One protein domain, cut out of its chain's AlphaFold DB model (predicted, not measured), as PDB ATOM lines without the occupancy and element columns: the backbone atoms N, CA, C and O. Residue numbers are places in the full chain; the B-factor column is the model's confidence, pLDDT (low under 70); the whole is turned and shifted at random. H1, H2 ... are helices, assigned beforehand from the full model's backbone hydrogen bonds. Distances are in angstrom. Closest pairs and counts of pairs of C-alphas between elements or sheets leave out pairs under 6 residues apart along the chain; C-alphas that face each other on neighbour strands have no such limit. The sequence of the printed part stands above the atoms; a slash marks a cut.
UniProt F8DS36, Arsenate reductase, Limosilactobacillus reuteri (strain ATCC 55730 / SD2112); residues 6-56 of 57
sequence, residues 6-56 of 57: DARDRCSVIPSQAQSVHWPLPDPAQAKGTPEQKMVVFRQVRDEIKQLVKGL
ATOM      1  N   ASP A   6     -38.990  17.010  16.095       58.50
ATOM      2  CA  ASP A   6     -38.932  16.457  14.735       58.50
ATOM      3  C   ASP A   6     -40.319  16.199  14.123       58.50
ATOM      4  O   ASP A   6     -40.526  16.416  12.928       58.50
ATOM      5  N   ALA A   7     -41.296  15.762  14.925       57.78
ATOM      6  CA  ALA A   7     -42.666  15.557  14.458       57.78
ATOM      7  C   ALA A   7     -43.412  16.881  14.240       57.78
ATOM      8  O   ALA A   7     -44.281  16.956  13.376       57.78
ATOM      9  N   ARG A   8     -43.085  17.933  15.000       56.34
ATOM     10  CA  ARG A   8     -43.637  19.276  14.777       56.34
ATOM     11  C   ARG A   8     -43.099  19.881  13.479       56.34
ATOM     12  O   ARG A   8     -43.892  20.434  12.724       56.34
ATOM     13  N   ASP A   9     -41.806  19.723  13.209       57.78
ATOM     14  CA  ASP A   9     -41.141  20.349  12.059       57.78
ATOM     15  C   ASP A   9     -41.379  19.607  10.734       57.78
ATOM     16  O   ASP A   9     -41.343  20.216   9.665       57.78
ATOM     17  N   ARG A  10     -41.673  18.299  10.773       60.44
ATOM     18  CA  ARG A  10     -41.979  17.499   9.569       60.44
ATOM     19  C   ARG A  10     -43.466  17.424   9.214       60.44
ATOM     20  O   ARG A  10     -43.799  16.978   8.115       60.44
ATOM     21  N   CYS A  11     -44.373  17.831  10.103       59.75
ATOM     22  CA  CYS A  11     -45.805  17.848   9.803       59.75
ATOM     23  C   CYS A  11     -46.152  19.067   8.938       59.75
ATOM     24  O   CYS A  11     -46.368  20.166   9.437       59.75
ATOM     25  N   SER A  12     -46.225  18.847   7.625       59.78
ATOM     26  CA  SER A  12     -46.356  19.889   6.601       59.78
ATOM     27  C   SER A  12     -47.668  20.680   6.627       59.78
ATOM     28  O   SER A  12     -47.707  21.781   6.085       59.78
ATOM     29  N   VAL A  13     -48.740  20.172   7.248       60.47
ATOM     30  CA  VAL A  13     -50.027  20.879   7.330       60.47
ATOM     31  C   VAL A  13     -50.742  20.523   8.635       60.47
ATOM     32  O   VAL A  13     -51.333  19.452   8.756       60.47
ATOM     33  N   ILE A  14     -50.725  21.426   9.620       62.03
ATOM     34  CA  ILE A  14     -51.719  21.421  10.704       62.03
ATOM     35  C   ILE A  14     -52.757  22.490  10.336       62.03
ATOM     36  O   ILE A  14     -52.392  23.664  10.260       62.03
ATOM     37  N   PRO A  15     -54.026  22.126  10.075       65.81
ATOM     38  CA  PRO A  15     -55.079  23.102   9.817       65.81
ATOM     39  C   PRO A  15     -55.172  24.100  10.974       65.81
ATOM     40  O   PRO A  15     -55.182  23.700  12.135       65.81
ATOM     41  N   SER A  16     -55.281  25.393  10.673       64.19
ATOM     42  CA  SER A  16     -55.311  26.480  11.667       64.19
ATOM     43  C   SER A  16     -56.483  26.401  12.656       64.19
ATOM     44  O   SER A  16     -56.422  26.996  13.727       64.19
ATOM     45  N   GLN A  17     -57.533  25.642  12.328       69.75
ATOM     46  CA  GLN A  17     -58.674  25.366  13.209       69.75
ATOM     47  C   GLN A  17     -58.458  24.174  14.159       69.75
ATOM     48  O   GLN A  17     -59.293  23.937  15.029       69.75
ATOM     49  N   ALA A  18     -57.366  23.417  14.025       67.56
ATOM     50  CA  ALA A  18     -57.078  22.281  14.893       67.56
ATOM     51  C   ALA A  18     -56.310  22.717  16.150       67.56
ATOM     52  O   ALA A  18     -55.289  23.403  16.068       67.56
ATOM     53  N   GLN A  19     -56.745  22.256  17.328       63.66
ATOM     54  CA  GLN A  19     -55.958  22.406  18.552       63.66
ATOM     55  C   GLN A  19     -54.681  21.557  18.462       63.66
ATOM     56  O   GLN A  19     -54.713  20.324  18.451       63.66
ATOM     57  N   SER A  20     -53.532  22.231  18.393       64.06
ATOM     58  CA  SER A  20     -52.219  21.591  18.372       64.06
ATOM     59  C   SER A  20     -51.629  21.546  19.780       64.06
ATOM     60  O   SER A  20     -51.163  22.555  20.302       64.06
ATOM     61  N   VAL A  21     -51.645  20.363  20.393       70.50
ATOM     62  CA  VAL A  21     -50.932  20.083  21.649       70.50
ATOM     63  C   VAL A  21     -49.569  19.478  21.322       70.50
ATOM     64  O   VAL A  21     -49.488  18.506  20.564       70.50
ATOM     65  N   HIS A  22     -48.506  20.052  21.883       71.12
ATOM     66  CA  HIS A  22     -47.141  19.553  21.750       71.12
ATOM     67  C   HIS A  22     -46.626  19.097  23.115       71.12
ATOM     68  O   HIS A  22     -46.607  19.888  24.057       71.12
ATOM     69  N   TRP A  23     -46.216  17.836  23.215       79.12
ATOM     70  CA  TRP A  23     -45.528  17.308  24.390       79.12
ATOM     71  C   TRP A  23     -44.043  17.173  24.052       79.12
ATOM     72  O   TRP A  23     -43.724  16.439  23.117       79.12
ATOM     73  N   PRO A  24     -43.139  17.882  24.748       74.38
ATOM     74  CA  PRO A  24     -41.712  17.857  24.453       74.38
ATOM     75  C   PRO A  24     -41.061  16.616  25.077       74.38
ATOM     76  O   PRO A  24     -40.303  16.724  26.038       74.38
ATOM     77  N   LEU A  25     -41.380  15.427  24.561       80.69
ATOM     78  CA  LEU A  25     -40.784  14.190  25.059       80.69
ATOM     79  C   LEU A  25     -39.440  13.932  24.366       80.69
ATOM     80  O   LEU A  25     -39.321  14.142  23.152       80.69
ATOM     81  N   PRO A  26     -38.421  13.464  25.105       79.56
ATOM     82  CA  PRO A  26     -37.161  13.067  24.499       79.56
ATOM     83  C   PRO A  26     -37.370  11.822  23.629       79.56
ATOM     84  O   PRO A  26     -38.094  10.904  24.012       79.56
ATOM     85  N   ASP A  27     -36.721  11.774  22.464       82.19
ATOM     86  CA  ASP A  27     -36.772  10.599  21.593       82.19
ATOM     87  C   ASP A  27     -35.912   9.466  22.189       82.19
ATOM     88  O   ASP A  27     -34.678   9.573  22.209       82.19
ATOM     89  N   PRO A  28     -36.520   8.361  22.660       83.38
ATOM     90  CA  PRO A  28     -35.767   7.264  23.252       83.38
ATOM     91  C   PRO A  28     -34.888   6.537  22.221       83.38
ATOM     92  O   PRO A  28     -33.920   5.882  22.611       83.38
ATOM     93  N   ALA A  29     -35.148   6.676  20.915       81.31
ATOM     94  CA  ALA A  29     -34.291   6.125  19.866       81.31
ATOM     95  C   ALA A  29     -32.931   6.839  19.781       81.31
ATOM     96  O   ALA A  29     -31.943   6.228  19.365       81.31
ATOM     97  N   GLN A  30     -32.850   8.095  20.233       86.19
ATOM     98  CA  GLN A  30     -31.592   8.841  20.323       86.19
ATOM     99  C   GLN A  30     -30.803   8.553  21.610       86.19
ATOM    100  O   GLN A  30     -29.682   9.048  21.772       86.19
ATOM    101  N   ALA A  31     -31.342   7.735  22.522       87.62
ATOM    102  CA  ALA A  31     -30.647   7.353  23.743       87.62
ATOM    103  C   ALA A  31     -29.322   6.636  23.426       87.62
ATOM    104  O   ALA A  31     -29.264   5.677  22.648       87.62
ATOM    105  N   LYS A  32     -28.238   7.096  24.055       88.06
ATOM    106  CA  LYS A  32     -26.896   6.507  23.939       88.06
ATOM    107  C   LYS A  32     -26.633   5.550  25.105       88.06
ATOM    108  O   LYS A  32     -27.208   5.712  26.175       88.06
ATOM    109  N   GLY A  33     -25.743   4.580  24.897       90.00
ATOM    110  CA  GLY A  33     -25.357   3.600  25.917       90.00
ATOM    111  C   GLY A  33     -25.724   2.158  25.564       90.00
ATOM    112  O   GLY A  33     -26.044   1.852  24.411       90.00
ATOM    113  N   THR A  34     -25.644   1.275  26.560       93.38
ATOM    114  CA  THR A  34     -25.948  -0.158  26.423       93.38
ATOM    115  C   THR A  34     -27.447  -0.399  26.191       93.38
ATOM    116  O   THR A  34     -28.264   0.492  26.451       93.38
ATOM    117  N   PRO A  35     -27.855  -1.590  25.717       90.31
ATOM    118  CA  PRO A  35     -29.269  -1.934  25.557       90.31
ATOM    119  C   PRO A  35     -30.104  -1.712  26.827       90.31
ATOM    120  O   PRO A  35     -31.239  -1.246  26.747       90.31
ATOM    121  N   GLU A  36     -29.531  -1.968  28.002       91.75
ATOM    122  CA  GLU A  36     -30.184  -1.780  29.300       91.75
ATOM    123  C   GLU A  36     -30.400  -0.292  29.594       91.75
ATOM    124  O   GLU A  36     -31.498   0.105  29.981       91.75
ATOM    125  N   GLN A  37     -29.383   0.543  29.348       88.44
ATOM    126  CA  GLN A  37     -29.475   1.998  29.505       88.44
ATOM    127  C   GLN A  37     -30.513   2.591  28.550       88.44
ATOM    128  O   GLN A  37     -31.353   3.387  28.971       88.44
ATOM    129  N   LYS A  38     -30.528   2.143  27.287       89.75
ATOM    130  CA  LYS A  38     -31.571   2.525  26.329       89.75
ATOM    131  C   LYS A  38     -32.948   2.102  26.833       89.75
ATOM    132  O   LYS A  38     -33.862   2.919  26.843       89.75
ATOM    133  N   MET A  39     -33.100   0.873  27.331       91.19
ATOM    134  CA  MET A  39     -34.387   0.410  27.855       91.19
ATOM    135  C   MET A  39     -34.890   1.207  29.058       91.19
ATOM    136  O   MET A  39     -36.103   1.373  29.201       91.19
ATOM    137  N   VAL A  40     -34.006   1.727  29.908       93.56
ATOM    138  CA  VAL A  40     -34.414   2.644  30.981       93.56
ATOM    139  C   VAL A  40     -35.051   3.904  30.390       93.56
ATOM    140  O   VAL A  40     -36.156   4.257  30.803       93.56
ATOM    141  N   VAL A  41     -34.434   4.511  29.373       91.00
ATOM    142  CA  VAL A  41     -34.971   5.713  28.708       91.00
ATOM    143  C   VAL A  41     -36.311   5.423  28.024       91.00
ATOM    144  O   VAL A  41     -37.270   6.170  28.204       91.00
ATOM    145  N   PHE A  42     -36.436   4.293  27.320       91.56
ATOM    146  CA  PHE A  42     -37.716   3.876  26.725       91.56
ATOM    147  C   PHE A  42     -38.832   3.745  27.771       91.56
ATOM    148  O   PHE A  42     -39.967   4.161  27.529       91.56
ATOM    149  N   ARG A  43     -38.531   3.172  28.944       94.06
ATOM    150  CA  ARG A  43     -39.512   3.033  30.032       94.06
ATOM    151  C   ARG A  43     -39.894   4.383  30.631       94.06
ATOM    152  O   ARG A  43     -41.076   4.591  30.879       94.06
ATOM    153  N   GLN A  44     -38.932   5.288  30.807       92.56
ATOM    154  CA  GLN A  44     -39.184   6.644  31.302       92.56
ATOM    155  C   GLN A  44     -40.147   7.404  30.383       92.56
ATOM    156  O   GLN A  44     -41.183   7.868  30.849       92.56
ATOM    157  N   VAL A  45     -39.873   7.429  29.073       90.62
ATOM    158  CA  VAL A  45     -40.734   8.111  28.088       90.62
ATOM    159  C   VAL A  45     -42.137   7.499  28.057       90.62
ATOM    160  O   VAL A  45     -43.134   8.218  28.040       90.62
ATOM    161  N   ARG A  46     -42.247   6.165  28.112       92.69
ATOM    162  CA  ARG A  46     -43.546   5.473  28.208       92.69
ATOM    163  C   ARG A  46     -44.335   5.917  29.442       92.69
ATOM    164  O   ARG A  46     -45.544   6.135  29.349       92.69
ATOM    165  N   ASP A  47     -43.681   5.991  30.596       92.81
ATOM    166  CA  ASP A  47     -44.348   6.342  31.848       92.81
ATOM    167  C   ASP A  47     -44.761   7.820  31.868       92.81
ATOM    168  O   ASP A  47     -45.844   8.137  32.358       92.81
ATOM    169  N   GLU A  48     -43.979   8.700  31.245       89.25
ATOM    170  CA  GLU A  48     -44.323  10.110  31.047       89.25
ATOM    171  C   GLU A  48     -45.554  10.278  30.140       89.25
ATOM    172  O   GLU A  48     -46.517  10.944  30.527       89.25
ATOM    173  N   ILE A  49     -45.612   9.563  29.004       88.50
ATOM    174  CA  ILE A  49     -46.809   9.503  28.142       88.50
ATOM    175  C   ILE A  49     -48.023   9.029  28.943       88.50
ATOM    176  O   ILE A  49     -49.108   9.597  28.831       88.50
ATOM    177  N   LYS A  50     -47.855   7.997  29.777       91.06
ATOM    178  CA  LYS A  50     -48.945   7.452  30.592       91.06
ATOM    179  C   LYS A  50     -49.504   8.485  31.573       91.06
ATOM    180  O   LYS A  50     -50.717   8.514  31.764       91.06
ATOM    181  N   GLN A  51     -48.658   9.305  32.198       89.25
ATOM    182  CA  GLN A  51     -49.113  10.370  33.101       89.25
ATOM    183  C   GLN A  51     -49.846  11.477  32.344       89.25
ATOM    184  O   GLN A  51     -50.932  11.878  32.752       89.25
ATOM    185  N   LEU A  52     -49.291  11.914  31.213       86.75
ATOM    186  CA  LEU A  52     -49.896  12.957  30.389       86.75
ATOM    187  C   LEU A  52     -51.269  12.530  29.859       86.75
ATOM    188  O   LEU A  52     -52.224  13.294  29.949       86.75
ATOM    189  N   VAL A  53     -51.398  11.285  29.383       87.81
ATOM    190  CA  VAL A  53     -52.686  10.734  28.936       87.81
ATOM    191  C   VAL A  53     -53.674  10.628  30.092       87.81
ATOM    192  O   VAL A  53     -54.821  11.007  29.914       87.81
ATOM    193  N   LYS A  54     -53.257  10.171  31.280       87.94
ATOM    194  CA  LYS A  54     -54.144  10.135  32.455       87.94
ATOM    195  C   LYS A  54     -54.684  11.510  32.844       87.94
ATOM    196  O   LYS A  54     -55.808  11.578  33.310       87.94
ATOM    197  N   GLY A  55     -53.903  12.574  32.664       79.50
ATOM    198  CA  GLY A  55     -54.351  13.945  32.928       79.50
ATOM    199  C   GLY A  55     -55.352  14.496  31.906       79.50
ATOM    200  O   GLY A  55     -55.881  15.581  32.119       79.50
ATOM    201  N   LEU A  56     -55.594  13.781  30.801       77.19
ATOM    202  CA  LEU A  56     -56.573  14.145  29.771       77.19
ATOM    203  C   LEU A  56     -57.936  13.451  29.943       77.19
ATOM    204  O   LEU A  56     -58.850  13.772  29.182       77.19
TER     205      LEU A  56
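What this domain is: This is residues 6 to 56 of the 57 residues of the protein "Arsenate reductase" of Limosilactobacillus reuteri (strain ATCC 55730 / SD2112) (UniProt F8DS36). One long helix, H2, makes one side of a flat, open shape, and the long link before it, residues 11 to 34, makes the other side and folds back into the start of H2. The short helix H1 lies at the far end of this link, away from H2, and residues 9 to 19 stick out. The printed part has 51 residues with two named helices, H1 then H2, and no named strand; its class is all helix, with under half of the residues, 25, in named elements. It is loose, with a radius of gyration of the C-alphas of 14.1 A, and spans 43 by 26 by 10 A.

Where its parts are: H2 is residues 35 to 54, 28.5 A long, from C-alpha 35 at (-29.269, -1.934, 25.557) to C-alpha 54 at (-54.144, 10.135, 32.455). H1 is residues 6 to 10, with C-alpha 6 at (-38.932, 16.457, 14.735).

How they stand to each other: H1 and H2 are apart, joined by a long link of 24 residues. In both helices every O i to N i+4 pair is within hydrogen-bond range.

The domain as a whole: The C-alphas of Gln 17 and Thr 34, the two farthest apart, are 43.6 A apart. The printed part has no cut. Mean pLDDT of the printed part is 79.3; residues 6 to 20 are under 70.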